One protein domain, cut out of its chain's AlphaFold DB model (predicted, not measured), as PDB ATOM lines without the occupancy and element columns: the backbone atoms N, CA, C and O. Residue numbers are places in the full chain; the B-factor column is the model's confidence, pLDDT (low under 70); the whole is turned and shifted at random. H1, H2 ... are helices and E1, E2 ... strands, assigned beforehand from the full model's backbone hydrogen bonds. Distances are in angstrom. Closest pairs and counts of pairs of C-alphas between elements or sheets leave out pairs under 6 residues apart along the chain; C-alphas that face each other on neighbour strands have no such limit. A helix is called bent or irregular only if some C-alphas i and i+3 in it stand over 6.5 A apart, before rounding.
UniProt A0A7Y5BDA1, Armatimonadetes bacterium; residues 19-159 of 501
ATOM      1  N   LEU A  19     157.327 136.943 146.306       75.00
ATOM      2  CA  LEU A  19     158.616 136.339 146.686       75.00
ATOM      3  C   LEU A  19     159.212 136.851 147.998       75.00
ATOM      4  O   LEU A  19     158.883 136.448 149.119       75.00
ATOM      5  N   ALA A  20     160.089 137.820 147.782       76.12
ATOM      6  CA  ALA A  20     160.832 138.558 148.771       76.12
ATOM      7  C   ALA A  20     159.949 139.154 149.874       76.12
ATOM      8  O   ALA A  20     160.349 139.160 151.031       76.12
ATOM      9  N   SER A  21     158.741 139.624 149.563       76.81
ATOM     10  CA  SER A  21     157.872 140.271 150.556       76.81
ATOM     11  C   SER A  21     157.324 139.280 151.584       76.81
ATOM     12  O   SER A  21     157.253 139.600 152.769       76.81
ATOM     13  N   SER A  22     156.946 138.070 151.155       80.25
ATOM     14  CA  SER A  22     156.586 136.980 152.074       80.25
ATOM     15  C   SER A  22     157.793 136.530 152.904       80.25
ATOM     16  O   SER A  22     157.687 136.328 154.112       80.25
ATOM     17  N   LEU A  23     158.967 136.421 152.281       83.25
ATOM     18  CA  LEU A  23     160.190 136.010 152.971       83.25
ATOM     19  C   LEU A  23     160.658 137.042 154.010       83.25
ATOM     20  O   LEU A  23     161.001 136.658 155.128       83.25
ATOM     21  N   ARG A  24     160.569 138.343 153.699       86.31
ATOM     22  CA  ARG A  24     160.801 139.444 154.648       86.31
ATOM     23  C   ARG A  24     159.917 139.330 155.874       86.31
ATOM     24  O   ARG A  24     160.429 139.423 156.982       86.31
ATOM     25  N   PHE A  25     158.622 139.071 155.699       84.81
ATOM     26  CA  PHE A  25     157.710 138.864 156.824       84.81
ATOM     27  C   PHE A  25     158.152 137.702 157.728       84.81
ATOM     28  O   PHE A  25     158.106 137.820 158.954       84.81
ATOM     29  N   LEU A  26     158.641 136.615 157.128       86.81
ATOM     30  CA  LEU A  26     159.093 135.406 157.821       86.81
ATOM     31  C   LEU A  26     160.508 135.492 158.398       86.81
ATOM     32  O   LEU A  26     160.892 134.601 159.155       86.81
ATOM     33  N   ARG A  27     161.272 136.551 158.095       86.44
ATOM     34  CA  ARG A  27     162.662 136.741 158.543       86.44
ATOM     35  C   ARG A  27     162.905 136.368 160.016       86.44
ATOM     36  O   ARG A  27     163.875 135.649 160.248       86.44
ATOM     37  N   PRO A  28     162.067 136.756 161.003       85.69
ATOM     38  CA  PRO A  28     162.322 136.446 162.411       85.69
ATOM     39  C   PRO A  28     162.350 134.946 162.723       85.69
ATOM     40  O   PRO A  28     162.929 134.554 163.728       85.69
ATOM     41  N   LEU A  29     161.746 134.105 161.877       84.00
ATOM     42  CA  LEU A  29     161.770 132.651 162.043       84.00
ATOM     43  C   LEU A  29     163.100 132.042 161.598       84.00
ATOM     44  O   LEU A  29     163.457 130.968 162.060       84.00
ATOM     45  N   PHE A  30     163.819 132.691 160.684       81.00
ATOM     46  CA  PHE A  30     165.022 132.117 160.081       81.00
ATOM     47  C   PHE A  30     166.307 132.515 160.800       81.00
ATOM     48  O   PHE A  30     167.307 131.827 160.622       81.00
ATOM     49  N   VAL A  31     166.276 133.576 161.614       81.56
ATOM     50  CA  VAL A  31     167.444 134.054 162.369       81.56
ATOM     51  C   VAL A  31     168.049 132.912 163.187       81.56
ATOM     52  O   VAL A  31     167.342 132.252 163.953       81.56
ATOM     53  N   ASP A  32     169.344 132.657 162.972       79.50
ATOM     54  CA  ASP A  32     170.149 131.640 163.667       79.50
ATOM     55  C   ASP A  32     169.514 130.237 163.676       79.50
ATOM     56  O   ASP A  32     169.695 129.453 164.606       79.50
ATOM     57  N   SER A  33     168.729 129.920 162.644       81.81
ATOM     58  CA  SER A  33     167.986 128.664 162.551       81.81
ATOM     59  C   SER A  33     168.444 127.816 161.368       81.81
ATOM     60  O   SER A  33     168.943 128.330 160.366       81.81
ATOM     61  N   ARG A  34     168.223 126.501 161.438       80.44
ATOM     62  CA  ARG A  34     168.424 125.585 160.308       80.44
ATOM     63  C   ARG A  34     167.130 125.464 159.507       80.44
ATOM     64  O   ARG A  34     166.112 125.024 160.047       80.44
ATOM     65  N   VAL A  35     167.163 125.813 158.221       80.56
ATOM     66  CA  VAL A  35     165.964 125.896 157.367       80.56
ATOM     67  C   VAL A  35     166.031 124.910 156.195       80.56
ATOM     68  O   VAL A  35     166.973 124.927 155.405       80.56
ATOM     69  N   ALA A  36     165.007 124.072 156.048       77.69
ATOM     70  CA  ALA A  36     164.767 123.278 154.845       77.69
ATOM     71  C   ALA A  36     163.815 124.032 153.908       77.69
ATOM     72  O   ALA A  36     162.773 124.503 154.348       77.69
ATOM     73  N   ILE A  37     164.142 124.146 152.624       77.31
ATOM     74  CA  ILE A  37     163.358 124.891 151.632       77.31
ATOM     75  C   ILE A  37     162.996 123.963 150.482       77.31
ATOM     76  O   ILE A  37     163.855 123.267 149.949       77.31
ATOM     77  N   VAL A  38     161.727 123.961 150.093       74.44
ATOM     78  CA  VAL A  38     161.140 122.995 149.159       74.44
ATOM     79  C   VAL A  38     160.215 123.750 148.204       74.44
ATOM     80  O   VAL A  38     159.262 124.377 148.660       74.44
ATOM     81  N   GLY A  39     160.473 123.701 146.893       72.69
ATOM     82  CA  GLY A  39     159.557 124.259 145.884       72.69
ATOM     83  C   GLY A  39     160.219 124.715 144.579       72.69
ATOM     84  O   GLY A  39     161.436 124.634 144.411       72.69
ATOM     85  N   GLU A  40     159.409 125.207 143.634       67.56
ATOM     86  CA  GLU A  40     159.874 125.651 142.307       67.56
ATOM     87  C   GLU A  40     160.834 126.859 142.377       67.56
ATOM     88  O   GLU A  40     161.811 126.881 141.631       67.56
ATOM     89  N   GLN A  41     160.633 127.816 143.298       72.00
ATOM     90  CA  GLN A  41     161.546 128.957 143.512       72.00
ATOM     91  C   GLN A  41     162.434 128.773 144.756       72.00
ATOM     92  O   GLN A  41     162.874 129.745 145.376       72.00
ATOM     93  N   ALA A  42     162.750 127.525 145.125       72.12
ATOM     94  CA  ALA A  42     163.590 127.242 146.292       72.12
ATOM     95  C   ALA A  42     164.966 127.924 146.227       72.12
ATOM     96  O   ALA A  42     165.540 128.217 147.271       72.12
ATOM     97  N   ALA A  43     165.482 128.220 145.030       70.44
ATOM     98  CA  ALA A  43     166.731 128.957 144.863       70.44
ATOM     99  C   ALA A  43     166.658 130.400 145.387       70.44
ATOM    100  O   ALA A  43     167.564 130.853 146.084       70.44
ATOM    101  N   GLU A  44     165.570 131.104 145.085       73.88
ATOM    102  CA  GLU A  44     165.347 132.483 145.523       73.88
ATOM    103  C   GLU A  44     165.080 132.540 147.032       73.88
ATOM    104  O   GLU A  44     165.692 133.328 147.754       73.88
ATOM    105  N   ALA A  45     164.251 131.622 147.536       76.25
ATOM    106  CA  ALA A  45     163.999 131.493 148.968       76.25
ATOM    107  C   ALA A  45     165.265 131.107 149.752       76.25
ATOM    108  O   ALA A  45     165.505 131.644 150.834       76.25
ATOM    109  N   ALA A  46     166.110 130.230 149.201       75.94
ATOM    110  CA  ALA A  46     167.405 129.891 149.789       75.94
ATOM    111  C   ALA A  46     168.370 131.071 149.776       75.94
ATOM    112  O   ALA A  46     169.080 131.276 150.758       75.94
ATOM    113  N   HIS A  47     168.369 131.873 148.709       76.88
ATOM    114  CA  HIS A  47     169.154 133.100 148.670       76.88
ATOM    115  C   HIS A  47     168.765 134.047 149.809       76.88
ATOM    116  O   HIS A  47     169.634 134.490 150.554       76.88
ATOM    117  N   PHE A  48     167.469 134.301 149.992       79.25
ATOM    118  CA  PHE A  48     166.982 135.153 151.075       79.25
ATOM    119  C   PHE A  48     167.324 134.588 152.456       79.25
ATOM    120  O   PHE A  48     167.896 135.285 153.289       79.25
ATOM    121  N   ALA A  49     167.002 133.314 152.700       78.12
ATOM    122  CA  ALA A  49     167.255 132.690 153.992       78.12
ATOM    123  C   ALA A  49     168.756 132.689 154.327       78.12
ATOM    124  O   ALA A  49     169.107 132.772 155.500       78.12
ATOM    125  N   SER A  50     169.644 132.648 153.320       77.56
ATOM    126  CA  SER A  50     171.102 132.618 153.535       77.56
ATOM    127  C   SER A  50     171.665 133.876 154.182       77.56
ATOM    128  O   SER A  50     172.781 133.842 154.691       77.56
ATOM    129  N   LEU A  51     170.892 134.963 154.185       75.56
ATOM    130  CA  LEU A  51     171.244 136.201 154.871       75.56
ATOM    131  C   LEU A  51     171.090 136.098 156.396       75.56
ATOM    132  O   LEU A  51     171.677 136.902 157.106       75.56
ATOM    133  N   TYR A  52     170.292 135.146 156.897       80.94
ATOM    134  CA  TYR A  52     169.836 135.142 158.295       80.94
ATOM    135  C   TYR A  52     169.933 133.772 158.990       80.94
ATOM    136  O   TYR A  52     169.965 133.714 160.218       80.94
ATOM    137  N   ALA A  53     169.946 132.673 158.231       78.44
ATOM    138  CA  ALA A  53     169.928 131.305 158.749       78.44
ATOM    139  C   ALA A  53     171.331 130.751 159.039       78.44
ATOM    140  O   ALA A  53     172.280 131.018 158.305       78.44
ATOM    141  N   GLU A  54     171.442 129.891 160.059       77.19
ATOM    142  CA  GLU A  54     172.696 129.201 160.408       77.19
ATOM    143  C   GLU A  54     173.103 128.203 159.314       77.19
ATOM    144  O   GLU A  54     174.273 128.075 158.950       77.19
ATOM    145  N   SER A  55     172.126 127.467 158.779       74.31
ATOM    146  CA  SER A  55     172.338 126.581 157.637       74.31
ATOM    147  C   SER A  55     171.050 126.345 156.865       74.31
ATOM    148  O   SER A  55     169.947 126.421 157.412       74.31
ATOM    149  N   ILE A  56     171.194 126.053 155.572       70.19
ATOM    150  CA  ILE A  56     170.064 125.872 154.664       70.19
ATOM    151  C   ILE A  56     170.258 124.611 153.837       70.19
ATOM    152  O   ILE A  56     171.339 124.364 153.296       70.19
ATOM    153  N   THR A  57     169.175 123.857 153.687       71.56
ATOM    154  CA  THR A  57     169.033 122.836 152.645       71.56
ATOM    155  C   THR A  57     167.918 123.246 151.707       71.56
ATOM    156  O   THR A  57     166.803 123.501 152.148       71.56
ATOM    157  N   ALA A  58     168.212 123.301 150.411       68.50
ATOM    158  CA  ALA A  58     167.246 123.669 149.383       68.50
ATOM    159  C   ALA A  58     166.934 122.475 148.473       68.50
ATOM    160  O   ALA A  58     167.830 121.713 148.104       68.50
ATOM    161  N   TRP A  59     165.668 122.334 148.087       67.75
ATOM    162  CA  TRP A  59     165.163 121.298 147.194       67.75
ATOM    163  C   TRP A  59     164.260 121.899 146.114       67.75
ATOM    164  O   TRP A  59     163.273 122.570 146.413       67.75
ATOM    165  N   VAL A  60     164.599 121.625 144.853       64.31
ATOM    166  CA  VAL A  60     163.858 122.073 143.665       64.31
ATOM    167  C   VAL A  60     163.134 120.876 143.044       64.31
ATOM    168  O   VAL A  60     163.732 119.809 142.861       64.31
ATOM    169  N   GLU A  61     161.852 121.035 142.709       57.81
ATOM    170  CA  GLU A  61     161.019 119.958 142.144       57.81
ATOM    171  C   GLU A  61     161.312 119.646 140.667       57.81
ATOM    172  O   GLU A  61     161.157 118.501 140.245       57.81
ATOM    173  N   SER A  62     161.805 120.617 139.889       59.81
ATOM    174  CA  SER A  62     162.123 120.429 138.466       59.81
ATOM    175  C   SER A  62     163.491 119.769 138.242       59.81
ATOM    176  O   SER A  62     164.520 120.260 138.708       59.81
ATOM    177  N   GLU A  63     163.509 118.670 137.477       55.25
ATOM    178  CA  GLU A  63     164.727 117.940 137.084       55.25
ATOM    179  C   GLU A  63     165.675 118.790 136.217       55.25
ATOM    180  O   GLU A  63     166.892 118.665 136.334       55.25
ATOM    181  N   GLU A  64     165.129 119.700 135.404       51.22
ATOM    182  CA  GLU A  64     165.891 120.597 134.524       51.22
ATOM    183  C   GLU A  64     166.624 121.680 135.340       51.22
ATOM    184  O   GLU A  64     167.823 121.898 135.151       51.22
ATOM    185  N   LEU A  65     165.952 122.264 136.342       48.84
ATOM    186  CA  LEU A  65     166.506 123.318 137.209       48.84
ATOM    187  C   LEU A  65     167.476 122.791 138.281       48.84
ATOM    188  O   LEU A  65     168.360 123.531 138.717       48.84
ATOM    189  N   ARG A  66     167.376 121.509 138.676       52.31
ATOM    190  CA  ARG A  66     168.332 120.857 139.601       52.31
ATOM    191  C   ARG A  66     169.777 120.875 139.090       52.31
ATOM    192  O   ARG A  66     170.697 120.778 139.897       52.31
ATOM    193  N   SER A  67     169.974 120.956 137.772       47.47
ATOM    194  CA  SER A  67     171.297 120.894 137.141       47.47
ATOM    195  C   SER A  67     171.974 122.260 136.961       47.47
ATOM    196  O   SER A  67     173.201 122.324 136.939       47.47
ATOM    197  N   GLU A  68     171.197 123.347 136.880       40.88
ATOM    198  CA  GLU A  68     171.696 124.710 136.622       40.88
ATOM    199  C   GLU A  68     172.019 125.502 137.898       40.88
ATOM    200  O   GLU A  68     172.848 126.409 137.869       40.88
ATOM    201  N   PHE A  69     171.426 125.127 139.036       41.28
ATOM    202  CA  PHE A  69     171.601 125.806 140.320       41.28
ATOM    203  C   PHE A  69     172.131 124.836 141.380       41.28
ATOM    204  O   PHE A  69     171.453 124.485 142.345       41.28
ATOM    205  N   LEU A  70     173.388 124.415 141.225       42.72
ATOM    206  CA  LEU A  70     174.184 123.997 142.377       42.72
ATOM    207  C   LEU A  70     174.483 125.282 143.156       42.72
ATOM    208  O   LEU A  70     175.416 126.014 142.833       42.72
ATOM    209  N   ILE A  71     173.604 125.632 144.097       42.53
ATOM    210  CA  ILE A  71     173.730 126.868 144.875       42.53
ATOM    211  C   ILE A  71     174.854 126.659 145.886       42.53
ATOM    212  O   ILE A  71     174.617 126.313 147.036       42.53
ATOM    213  N   GLU A  72     176.100 126.842 145.463       39.88
ATOM    214  CA  GLU A  72     177.190 127.079 146.400       39.88
ATOM    215  C   GLU A  72     176.992 128.484 146.973       39.88
ATOM    216  O   GLU A  72     177.326 129.484 146.338       39.88
ATOM    217  N   CYS A  73     176.393 128.584 148.163       38.19
ATOM    218  CA  CYS A  73     176.415 129.835 148.906       38.19
ATOM    219  C   CYS A  73     177.853 130.018 149.433       38.19
ATOM    220  O   CYS A  73     178.324 129.168 150.191       38.19
ATOM    221  N   PRO A  74     178.597 131.072 149.047       38.03
ATOM    222  CA  PRO A  74     180.032 131.189 149.353       38.03
ATOM    223  C   PRO A  74     180.368 131.150 150.853       38.03
ATOM    224  O   PRO A  74     181.502 130.860 151.230       38.03
ATOM    225  N   SER A  75     179.380 131.446 151.697       37.38
ATOM    226  CA  SER A  75     179.452 131.478 153.158       37.38
ATOM    227  C   SER A  75     178.853 130.242 153.848       37.38
ATOM    228  O   SER A  75     179.147 130.028 155.021       37.38
ATOM    229  N   ILE A  76     178.059 129.408 153.159       35.38
ATOM    230  CA  ILE A  76     177.413 128.210 153.729       35.38
ATOM    231  C   ILE A  76     177.366 127.106 152.657       35.38
ATOM    232  O   ILE A  76     176.747 127.302 151.614       35.38
ATOM    233  N   PRO A  77     177.954 125.916 152.878       35.19
ATOM    234  CA  PRO A  77     177.819 124.808 151.938       35.19
ATOM    235  C   PRO A  77     176.370 124.289 151.926       35.19
ATOM    236  O   PRO A  77     176.024 123.383 152.684       35.19
ATOM    237  N   CYS A  78     175.518 124.847 151.064       38.66
ATOM    238  CA  CYS A  78     174.187 124.305 150.804       38.66
ATOM    239  C   CYS A  78     174.361 122.927 150.158       38.66
ATOM    240  O   CYS A  78     174.956 122.792 149.088       38.66
ATOM    241  N   ARG A  79     173.849 121.877 150.797       40.66
ATOM    242  CA  ARG A  79     173.731 120.567 150.160       40.66
ATOM    243  C   ARG A  79     172.301 120.431 149.659       40.66
ATOM    244  O   ARG A  79     171.363 120.559 150.436       40.66
ATOM    245  N   LEU A  80     172.137 120.127 148.376       41.44
ATOM    246  CA  LEU A  80     170.908 119.539 147.842       41.44
ATOM    247  C   LEU A  80     170.814 118.122 148.439       41.44
ATOM    248  O   LEU A  80     171.248 117.143 147.833       41.44
ATOM    249  N   VAL A  81     170.386 118.014 149.699       41.97
ATOM    250  CA  VAL A  81     170.210 116.718 150.355       41.97
ATOM    251  C   VAL A  81     168.840 116.211 149.936       41.97
ATOM    252  O   VAL A  81     167.815 116.729 150.359       41.97
ATOM    253  N   ALA A  82     168.828 115.193 149.075       40.12
ATOM    254  CA  ALA A  82     167.617 114.465 148.690       40.12
ATOM    255  C   ALA A  82     166.993 113.666 149.856       40.12
ATOM    256  O   ALA A  82     165.985 112.994 149.660       40.12
ATOM    257  N   ASP A  83     167.600 113.730 151.040       45.31
ATOM    258  CA  ASP A  83     167.201 113.028 152.252       45.31
ATOM    259  C   ASP A  83     166.817 114.063 153.316       45.31
ATOM    260  O   ASP A  83     167.661 114.679 153.974       45.31
ATOM    261  N   LEU A  84     165.514 114.303 153.439       52.28
ATOM    262  CA  LEU A  84     164.935 114.991 154.584       52.28
ATOM    263  C   LEU A  84     165.009 114.028 155.773       52.28
ATOM    264  O   LEU A  84     164.005 113.428 156.153       52.28
ATOM    265  N   ASP A  85     166.197 113.846 156.349       55.44
ATOM    266  CA  ASP A  85     166.317 113.144 157.624       55.44
ATOM    267  C   ASP A  85     165.543 113.959 158.668       55.44
ATOM    268  O   ASP A  85     165.990 115.019 159.133       55.44
ATOM    269  N   ALA A  86     164.335 113.486 158.983       52.72
ATOM    270  CA  ALA A  86     163.404 114.132 159.892       52.72
ATOM    271  C   ALA A  86     164.096 114.422 161.236       52.72
ATOM    272  O   ALA A  86     164.534 113.510 161.937       52.72
ATOM    273  N   GLY A  87     164.199 115.708 161.597       56.91
ATOM    274  CA  GLY A  87     164.797 116.168 162.861       56.91
ATOM    275  C   GLY A  87     166.149 116.882 162.745       56.91
ATOM    276  O   GLY A  87     166.694 117.304 163.765       56.91
ATOM    277  N   SER A  88     166.690 117.058 161.536       70.69
ATOM    278  CA  SER A  88     167.940 117.806 161.306       70.69
ATOM    279  C   SER A  88     167.764 119.318 161.063       70.69
ATOM    280  O   SER A  88     168.766 120.027 161.005       70.69
ATOM    281  N   TRP A  89     166.527 119.822 160.985       75.12
ATOM    282  CA  TRP A  89     166.197 121.228 160.703       75.12
ATOM    283  C   TRP A  89     165.234 121.790 161.749       75.12
ATOM    284  O   TRP A  89     164.427 121.049 162.314       75.12
ATOM    285  N   ASP A  90     165.304 123.098 161.985       79.00
ATOM    286  CA  ASP A  90     164.441 123.798 162.938       79.00
ATOM    287  C   ASP A  90     163.150 124.292 162.269       79.00
ATOM    288  O   ASP A  90     162.115 124.365 162.939       79.00
ATOM    289  N   TRP A  91     163.202 124.567 160.957       81.56
ATOM    290  CA  TRP A  91     162.078 125.011 160.125       81.56
ATOM    291  C   TRP A  91     162.067 124.335 158.757       81.56
ATOM    292  O   TRP A  91     163.120 124.094 158.168       81.56
ATOM    293  N   ALA A  92     160.870 124.123 158.215       79.94
ATOM    294  CA  ALA A  92     160.665 123.825 156.802       79.94
ATOM    295  C   ALA A  92     159.838 124.944 156.145       79.94
ATOM    296  O   ALA A  92     158.806 125.338 156.679       79.94
ATOM    297  N   LEU A  93     160.286 125.449 155.000       82.19
ATOM    298  CA  LEU A  93     159.606 126.425 154.158       82.19
ATOM    299  C   LEU A  93     159.226 125.749 152.839       82.19
ATOM    300  O   LEU A  93     160.088 125.391 152.038       82.19
ATOM    301  N   LEU A  94     157.932 125.577 152.618       77.31
ATOM    302  CA  LEU A  94     157.378 124.958 151.425       77.31
ATOM    303  C   LEU A  94     156.721 126.017 150.560       77.31
ATOM    304  O   LEU A  94     155.839 126.723 151.030       77.31
ATOM    305  N   GLN A  95     157.089 126.082 149.289       76.25
ATOM    306  CA  GLN A  95     156.371 126.857 148.289       76.25
ATOM    307  C   GLN A  95     155.577 125.903 147.402       76.25
ATOM    308  O   GLN A  95     156.163 125.083 146.697       76.25
ATOM    309  N   LEU A  96     154.250 126.005 147.450       69.69
ATOM    310  CA  LEU A  96     153.341 125.057 146.806       69.69
ATOM    311  C   LEU A  96     152.309 125.770 145.937       69.69
ATOM    312  O   LEU A  96     151.863 126.878 146.251       69.69
ATOM    313  N   LYS A  97     151.837 125.080 144.893       68.56
ATOM    314  CA  LYS A  97     150.608 125.487 144.204       68.56
ATOM    315  C   LYS A  97     149.413 125.216 145.117       68.56
ATOM    316  O   LYS A  97     149.398 124.254 145.885       68.56
ATOM    317  N   ALA A  98     148.356 126.019 145.007       66.75
ATOM    318  CA  ALA A  98     147.191 125.909 145.894       66.75
ATOM    319  C   ALA A  98     146.549 124.511 145.932       66.75
ATOM    320  O   ALA A  98     146.128 124.040 146.987       66.75
ATOM    321  N   ALA A  99     146.519 123.808 144.794       64.19
ATOM    322  CA  ALA A  99     145.984 122.448 144.701       64.19
ATOM    323  C   ALA A  99     146.824 121.397 145.457       64.19
ATOM    324  O   ALA A  99     146.330 120.298 145.729       64.19
ATOM    325  N   GLU A 100     148.081 121.717 145.761       66.06
ATOM    326  CA  GLU A 100     149.042 120.862 146.455       66.06
ATOM    327  C   GLU A 100     149.105 121.175 147.950       66.06
ATOM    328  O   GLU A 100     149.444 120.287 148.717       66.06
ATOM    329  N   ALA A 101     148.696 122.370 148.389       64.50
ATOM    330  CA  ALA A 101     148.826 122.842 149.771       64.50
ATOM    331  C   ALA A 101     148.190 121.936 150.849       64.50
ATOM    332  O   ALA A 101     148.636 121.946 151.993       64.50
ATOM    333  N   SER A 102     147.170 121.141 150.505       62.38
ATOM    334  CA  SER A 102     146.500 120.191 151.413       62.38
ATOM    335  C   SER A 102     146.979 118.739 151.288       62.38
ATOM    336  O   SER A 102     146.481 117.859 151.983       62.38
ATOM    337  N   ARG A 103     147.914 118.461 150.374       63.84
ATOM    338  CA  ARG A 103     148.388 117.112 150.043       63.84
ATOM    339  C   ARG A 103     149.681 116.648 150.740       63.84
ATOM    340  O   ARG A 103     149.837 115.427 150.807       63.84
ATOM    341  N   PRO A 104     150.616 117.502 151.217       64.44
ATOM    342  CA  PRO A 104     151.852 117.009 151.820       64.44
ATOM    343  C   PRO A 104     151.613 116.430 153.217       64.44
ATOM    344  O   PRO A 104     150.864 116.986 154.022       64.44
ATOM    345  N   ASP A 105     152.309 115.336 153.537       68.75
ATOM    346  CA  ASP A 105     152.422 114.857 154.915       68.75
ATOM    347  C   ASP A 105     153.379 115.774 155.689       68.75
ATOM    348  O   ASP A 105     154.584 115.533 155.775       68.75
ATOM    349  N   LEU A 106     152.834 116.863 156.237       72.19
ATOM    350  CA  LEU A 106     153.593 117.884 156.968       72.19
ATOM    351  C   LEU A 106     154.387 117.302 158.148       72.19
ATOM    352  O   LEU A 106     155.448 117.820 158.490       72.19
ATOM    353  N   LYS A 107     153.925 116.192 158.741       65.38
ATOM    354  CA  LYS A 107     154.620 115.529 159.856       65.38
ATOM    355  C   LYS A 107     155.905 114.833 159.419       65.38
ATOM    356  O   LYS A 107     156.810 114.696 160.237       65.38
ATOM    357  N   ALA A 108     155.996 114.409 158.159       65.44
ATOM    358  CA  ALA A 108     157.216 113.831 157.600       65.44
ATOM    359  C   ALA A 108     158.301 114.894 157.347       65.44
ATOM    360  O   ALA A 108     159.484 114.566 157.325       65.44
ATOM    361  N   LEU A 109     157.906 116.161 157.186       65.69
ATOM    362  CA  LEU A 109     158.799 117.279 156.856       65.69
ATOM    363  C   LEU A 109     159.414 117.952 158.086       65.69
ATOM    364  O   LEU A 109     160.446 118.611 157.980       65.69
ATOM    365  N   GLY A 110     158.801 117.778 159.255       69.12
ATOM    366  CA  GLY A 110     159.323 118.294 160.511       69.12
ATOM    367  C   GLY A 110     158.230 118.682 161.504       69.12
ATOM    368  O   GLY A 110     157.041 118.690 161.175       69.12
ATOM    369  N   PRO A 111     158.624 119.022 162.743       74.00
ATOM    370  CA  PRO A 111     157.682 119.360 163.807       74.00
ATOM    371  C   PRO A 111     156.947 120.687 163.569       74.00
ATOM    372  O   PRO A 111     155.878 120.894 164.142       74.00
ATOM    373  N   ARG A 112     157.511 121.579 162.745       84.62
ATOM    374  CA  ARG A 112     156.947 122.888 162.414       84.62
ATOM    375  C   ARG A 112     157.423 123.376 161.050       84.62
ATOM    376  O   ARG A 112     158.517 123.017 160.613       84.62
ATOM    377  N   GLY A 113     156.638 124.241 160.422       85.75
ATOM    378  CA  GLY A 113     157.070 124.953 159.230       85.75
ATOM    379  C   GLY A 113     156.007 125.848 158.610       85.75
ATOM    380  O   GLY A 113     154.937 126.077 159.179       85.75
ATOM    381  N   VAL A 114     156.359 126.387 157.449       88.25
ATOM    382  CA  VAL A 114     155.636 127.429 156.734       88.25
ATOM    383  C   VAL A 114     155.325 126.972 155.312       88.25
ATOM    384  O   VAL A 114     156.181 126.428 154.624       88.25
ATOM    385  N   LEU A 115     154.098 127.213 154.871       85.44
ATOM    386  CA  LEU A 115     153.585 126.983 153.527       85.44
ATOM    387  C   LEU A 115     153.368 128.347 152.876       85.44
ATOM    388  O   LEU A 115     152.603 129.153 153.392       85.44
ATOM    389  N   LEU A 116     154.003 128.603 151.745       85.06
ATOM    390  CA  LEU A 116     153.744 129.743 150.879       85.06
ATOM    391  C   LEU A 116     152.877 129.262 149.717       85.06
ATOM    392  O   LEU A 116     153.302 128.404 148.940       85.06
ATOM    393  N   VAL A 117     151.669 129.810 149.609       79.38
ATOM    394  CA  VAL A 117     150.701 129.465 148.563       79.38
ATOM    395  C   VAL A 117     150.328 130.708 147.775       79.38
ATOM    396  O   VAL A 117     150.122 131.782 148.341       79.38
ATOM    397  N   ARG A 118     150.256 130.549 146.451       74.19
ATOM    398  CA  ARG A 118     149.999 131.630 145.493       74.19
ATOM    399  C   ARG A 118     149.058 131.194 144.381       74.19
ATOM    400  O   ARG A 118     148.685 130.022 144.290       74.19
ATOM    401  N   ASP A 119     148.674 132.168 143.558       71.12
ATOM    402  CA  ASP A 119     147.813 132.072 142.370       71.12
ATOM    403  C   ASP A 119     146.335 131.775 142.647       71.12
ATOM    404  O   ASP A 119     145.459 132.208 141.900       71.12
ATOM    405  N   SER A 120     146.028 131.027 143.705       75.25
ATOM    406  CA  SER A 120     144.656 130.769 144.136       75.25
ATOM    407  C   SER A 120     144.591 130.423 145.619       75.25
ATOM    408  O   SER A 120     145.556 129.928 146.201       75.25
ATOM    409  N   ALA A 121     143.432 130.680 146.221       80.31
ATOM    410  CA  ALA A 121     143.235 130.454 147.642       80.31
ATOM    411  C   ALA A 121     143.379 128.964 148.005       80.31
ATOM    412  O   ALA A 121     142.818 128.105 147.309       80.31
ATOM    413  N   PRO A 122     144.080 128.630 149.104       79.19
ATOM    414  CA  PRO A 122     144.116 127.270 149.614       79.19
ATOM    415  C   PRO A 122     142.722 126.844 150.093       79.19
ATOM    416  O   PRO A 122     141.901 127.654 150.524       79.19
ATOM    417  N   VAL A 123     142.445 125.540 150.045       73.62
ATOM    418  CA  VAL A 123     141.210 124.982 150.608       73.62
ATOM    419  C   VAL A 123     141.456 124.636 152.072       73.62
ATOM    420  O   VAL A 123     142.352 123.850 152.376       73.62
ATOM    421  N   ALA A 124     140.647 125.198 152.973       67.31
ATOM    422  CA  ALA A 124     140.692 124.855 154.390       67.31
ATOM    423  C   ALA A 124     140.421 123.353 154.588       67.31
ATOM    424  O   ALA A 124     139.316 122.878 154.323       67.31
ATOM    425  N   ASP A 125     141.413 122.624 155.094       67.81
ATOM    426  CA  ASP A 125     141.241 121.261 155.590       67.81
ATOM    427  C   ASP A 125     141.342 121.269 157.118       67.81
ATOM    428  O   ASP A 125     142.418 121.474 157.688       67.81
ATOM    429  N   SER A 126     140.207 121.038 157.783       58.00
ATOM    430  CA  SER A 126     140.095 121.008 159.244       58.00
ATOM    431  C   SER A 126     140.918 119.891 159.900       58.00
ATOM    432  O   SER A 126     141.130 119.942 161.110       58.00
ATOM    433  N   GLY A 127     141.413 118.912 159.131       61.53
ATOM    434  CA  GLY A 127     142.306 117.853 159.611       61.53
ATOM    435  C   GLY A 127     143.805 118.177 159.545       61.53
ATOM    436  O   GLY A 127     144.596 117.455 160.153       61.53
ATOM    437  N   SER A 128     144.205 119.242 158.841       68.94
ATOM    438  CA  SER A 128     145.619 119.534 158.547       68.94
ATOM    439  C   SER A 128     146.399 120.151 159.718       68.94
ATOM    440  O   SER A 128     147.617 120.006 159.795       68.94
ATOM    441  N   GLY A 129     145.712 120.838 160.639       77.06
ATOM    442  CA  GLY A 129     146.351 121.588 161.728       77.06
ATOM    443  C   GLY A 129     147.114 122.842 161.272       77.06
ATOM    444  O   GLY A 129     147.905 123.373 162.048       77.06
ATOM    445  N   VAL A 130     146.893 123.306 160.036       84.06
ATOM    446  CA  VAL A 130     147.536 124.505 159.479       84.06
ATOM    447  C   VAL A 130     146.746 125.762 159.846       84.06
ATOM    448  O   VAL A 130     145.540 125.840 159.608       84.06
ATOM    449  N   ARG A 131     147.436 126.771 160.382       87.62
ATOM    450  CA  ARG A 131     146.908 128.125 160.588       87.62
ATOM    451  C   ARG A 131     147.239 128.990 159.381       87.62
ATOM    452  O   ARG A 131     148.411 129.178 159.074       87.62
ATOM    453  N   TRP A 132     146.218 129.497 158.706       87.12
ATOM    454  CA  TRP A 132     146.371 130.275 157.479       87.12
ATOM    455  C   TRP A 132     146.321 131.772 157.738       87.12
ATOM    456  O   TRP A 132     145.597 132.225 158.619       87.12
ATOM    457  N   PHE A 133     147.066 132.509 156.926       88.00
ATOM    458  CA  PHE A 133     147.108 133.958 156.875       88.00
ATOM    459  C   PHE A 133     146.998 134.411 155.425       88.00
ATOM    460  O   PHE A 133     147.514 133.737 154.533       88.00
ATOM    461  N   SER A 134     146.353 135.548 155.197       85.81
ATOM    462  CA  SER A 134     146.097 136.112 153.873       85.81
ATOM    463  C   SER A 134     146.648 137.528 153.762       85.81
ATOM    464  O   SER A 134     146.633 138.276 154.742       85.81
ATOM    465  N   ARG A 135     147.107 137.904 152.567       82.38
ATOM    466  CA  ARG A 135     147.565 139.260 152.249       82.38
ATOM    467  C   ARG A 135     147.091 139.702 150.869       82.38
ATOM    468  O   ARG A 135     147.172 138.934 149.912       82.38
ATOM    469  N   SER A 136     146.662 140.957 150.762       74.56
ATOM    470  CA  SER A 136     146.391 141.613 149.479       74.56
ATOM    471  C   SER A 136     147.511 142.587 149.106       74.56
ATOM    472  O   SER A 136     148.128 143.212 149.966       74.56
ATOM    473  N   THR A 137     147.736 142.744 147.809       65.62
ATOM    474  CA  THR A 137     148.612 143.741 147.185       65.62
ATOM    475  C   THR A 137     148.234 145.179 147.532       65.62
ATOM    476  O   THR A 137     149.113 146.036 147.535       65.62
ATOM    477  N   SER A 138     146.970 145.460 147.877       61.31
ATOM    478  CA  SER A 138     146.533 146.785 148.346       61.31
ATOM    479  C   SER A 138     146.951 147.097 149.788       61.31
ATOM    480  O   SER A 138     146.970 148.263 150.173       61.31
ATOM    481  N   ALA A 139     147.312 146.074 150.568       62.94
ATOM    482  CA  ALA A 139     147.812 146.185 151.937       62.94
ATOM    483  C   ALA A 139     149.031 145.255 152.130       62.94
ATOM    484  O   ALA A 139     148.973 144.286 152.896       62.94
ATOM    485  N   PRO A 140     150.154 145.521 151.433       57.72
ATOM    486  CA  PRO A 140     151.287 144.592 151.310       57.72
ATOM    487  C   PRO A 140     152.053 144.357 152.623       57.72
ATOM    488  O   PRO A 140     152.888 143.453 152.721       57.72
ATOM    489  N   SER A 141     151.740 145.144 153.645       58.72
ATOM    490  CA  SER A 141     152.416 145.174 154.931       58.72
ATOM    491  C   SER A 141     151.657 144.414 156.040       58.72
ATOM    492  O   SER A 141     152.160 144.261 157.153       58.72
ATOM    493  N   CYS A 142     150.469 143.863 155.738       66.88
ATOM    494  CA  CYS A 142     149.595 143.208 156.714       66.88
ATOM    495  C   CYS A 142     149.185 141.789 156.281       66.88
ATOM    496  O   CYS A 142     148.483 141.606 155.288       66.88
ATOM    497  N   PHE A 143     149.553 140.782 157.081       76.81
ATOM    498  CA  PHE A 143     148.963 139.442 157.020       76.81
ATOM    499  C   PHE A 143     147.826 139.332 158.041       76.81
ATOM    500  O   PHE A 143     148.035 139.569 159.231       76.81
ATOM    501  N   SER A 144     146.631 138.952 157.594       79.75
ATOM    502  CA  SER A 144     145.470 138.715 158.459       79.75
ATOM    503  C   SER A 144     145.232 137.219 158.646       79.75
ATOM    504  O   SER A 144     145.395 136.441 157.710       79.75
ATOM    505  N   GLU A 145     144.872 136.790 159.859       85.00
ATOM    506  CA  GLU A 145     144.568 135.377 160.119       85.00
ATOM    507  C   GLU A 145     143.278 134.960 159.396       85.00
ATOM    508  O   GLU A 145     142.250 135.635 159.471       85.00
ATOM    509  N   GLY A 146     143.335 133.822 158.711       86.12
ATOM    510  CA  GLY A 146     142.262 133.269 157.894       86.12
ATOM    511  C   GLY A 146     142.648 133.097 156.426       86.12
ATOM    512  O   GLY A 146     143.731 133.480 155.983       86.12
ATOM    513  N   ILE A 147     141.731 132.489 155.672       87.00
ATOM    514  CA  ILE A 147     141.804 132.379 154.213       87.00
ATOM    515  C   ILE A 147     140.809 133.381 153.631       87.00
ATOM    516  O   ILE A 147     139.599 133.151 153.678       87.00
ATOM    517  N   ASP A 148     141.317 134.477 153.083       86.44
ATOM    518  CA  ASP A 148     140.554 135.399 152.251       86.44
ATOM    519  C   ASP A 148     140.664 134.936 150.789       86.44
ATOM    520  O   ASP A 148     141.771 134.903 150.250       86.44
ATOM    521  N   PRO A 149     139.559 134.549 150.127       83.06
ATOM    522  CA  PRO A 149     139.590 134.106 148.735       83.06
ATOM    523  C   PRO A 149     139.932 135.219 147.734       83.06
ATOM    524  O   PRO A 149     140.174 134.916 146.567       83.06
ATOM    525  N   HIS A 150     139.915 136.482 148.164       83.31
ATOM    526  CA  HIS A 150     140.251 137.651 147.354       83.31
ATOM    527  C   HIS A 150     141.667 138.179 147.609       83.31
ATOM    528  O   HIS A 150     142.061 139.161 146.985       83.31
ATOM    529  N   ALA A 151     142.417 137.544 148.512       81.94
ATOM    530  CA  ALA A 151     143.822 137.850 148.722       81.94
ATOM    531  C   ALA A 151     144.679 137.438 147.516       81.94
ATOM    532  O   ALA A 151     144.267 136.644 146.669       81.94
ATOM    533  N   ASP A 152     145.890 137.981 147.464       78.56
ATOM    534  CA  ASP A 152     146.875 137.688 146.424       78.56
ATOM    535  C   ASP A 152     147.887 136.626 146.892       78.56
ATOM    536  O   ASP A 152     148.488 135.915 146.083       78.56
ATOM    537  N   GLU A 153     148.071 136.499 148.210       83.31
ATOM    538  CA  GLU A 153     149.029 135.588 148.831       83.31
ATOM    539  C   GLU A 153     148.483 134.952 150.111       83.31
ATOM    540  O   GLU A 153     147.774 135.598 150.890       83.31
ATOM    541  N   TRP A 154     148.896 133.704 150.365       86.62
ATOM    542  CA  TRP A 154     148.565 132.977 151.588       86.62
ATOM    543  C   TRP A 154     149.796 132.336 152.223       86.62
ATOM    544  O   TRP A 154     150.605 131.694 151.547       86.62
ATOM    545  N   ILE A 155     149.895 132.457 153.547       88.38
ATOM    546  CA  ILE A 155     150.912 131.790 154.362       88.38
ATOM    547  C   ILE A 155     150.226 130.830 155.329       88.38
ATOM    548  O   ILE A 155     149.356 131.227 156.097       88.38
ATOM    549  N   GLY A 156     150.611 129.560 155.300       87.38
ATOM    550  CA  GLY A 156     150.165 128.541 156.242       87.38
ATOM    551  C   GLY A 156     151.262 128.206 157.241       87.38
ATOM    552  O   GLY A 156     152.400 127.991 156.853       87.38
ATOM    553  N   PHE A 157     150.935 128.104 158.521       88.12
ATOM    554  CA  PHE A 157     151.847 127.652 159.570       88.12
ATOM    555  C   PHE A 157     151.364 126.311 160.116       88.12
ATOM    556  O   PHE A 157     150.200 126.201 160.499       88.12
ATOM    557  N   TRP A 158     152.233 125.301 160.181       86.19
ATOM    558  CA  TRP A 158     151.930 124.041 160.870       86.19
ATOM    559  C   TRP A 158     152.864 123.814 162.054       86.19
ATOM    560  O   TRP A 158     154.018 124.238 162.044       86.19
ATOM    561  N   GLY A 159     152.366 123.096 163.058       83.50
ATOM    562  CA  GLY A 159     153.042 122.961 164.347       83.50
ATOM    563  C   GLY A 159     152.789 124.163 165.261       83.50
ATOM    564  O   GLY A 159     152.078 125.104 164.906       83.50
TER     565      GLY A 159
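Overview. This is residues 19 to 159 of the 501 residues of a protein of Armatimonadetes bacterium (UniProt A0A7Y5BDA1). One twisted sheet of six strands curls round H1, and a second helix, H2, packs over E1 on the same face of the sheet, near the sheet's edge strand E2. H4 only grazes the sheet, and H3 lies off it, farthest of the elements from the middle. The printed part has 141 residues with four named helices and six named strands, in the order H1 E1 H2 E2 H3 E3 H4 E4 E5 E6; the sheet runs E2 E1 E3 E4 E6 E5 and is mixed. The class is mixed, helices and strands, with under half of the residues in named elements. The whole is compact, with a radius of gyration of the C-alphas of 14.6 A and spans of 39 by 31 by 31 A.

Arrangement. H1, residues 19 to 30, is on the sheet and is irregular: C-alphas 25 and 28 are 7.6 A apart. E1, residues 34 to 38, is followed by H2, residues 42 to 49, which touches H1, the closest C-alphas being those of Phe 30 and Ala 49 at 6.5 A, at a steep tilt of 52 degrees, the same way. E2, residues 55 to 59, is parallel to E1, with N 37 and O 57 at 2.8 A. H2 has a height over the sheet of 8.0 A and is over E1, while 2 of its C-alphas fall on E2; it runs along the strands, at 17 degrees to E1 on the local plane. H1 and H2 on the same face make two layers, helices over a sheet. H3, residues 65 to 68, is not on the sheet. E3, residues 91 to 97, is parallel to E1, with N 93 and O 36 at 2.7 A. H4, residues 106 to 109, comes closest to E3 at the C-alphas of Ala 92 and Leu 109, 6.8 A. E4, residues 113 to 118, is parallel to E3, with N 116 and O 94 at 2.7 A. E1, H2, E2 and E3, H4, E4 are strand-helix-strand units, parallel neighbour strands with a helix between, each with a right-handed crossover. E5, residues 131 to 135, and E6, residues 153 to 158, form an antiparallel hairpin, with N 133 and O 155 at 2.8 A. E6 is also antiparallel to E4, with N 115 and O 156 at 2.7 A. Every O i to N i+4 pair is within hydrogen-bond range in H2 and 5 of 8 are in H1; H3 and H4 are too short for such a pair.

Along the chain. H1 begins at C-alpha 19, (158.616, 136.339, 146.686), and is 15.4 A long. E3, 19.6 A, begins at C-alpha 91, (162.078, 125.011, 160.125). E4 is 16.8 A and E6 16.9 A, ending at C-alpha 158, (151.930, 124.041, 160.870).

Size, cuts and confidence. The C-alphas of Pro 74 and Ser 126, the two farthest apart, are 42.4 A apart. The printed part has no cut. The links H3 to E3, E4 to E5 and E5 to E6 are long. Mean pLDDT of the printed part is 70.4; 56 residues are under 70, among them residues 58 to 87 and 96 to 105.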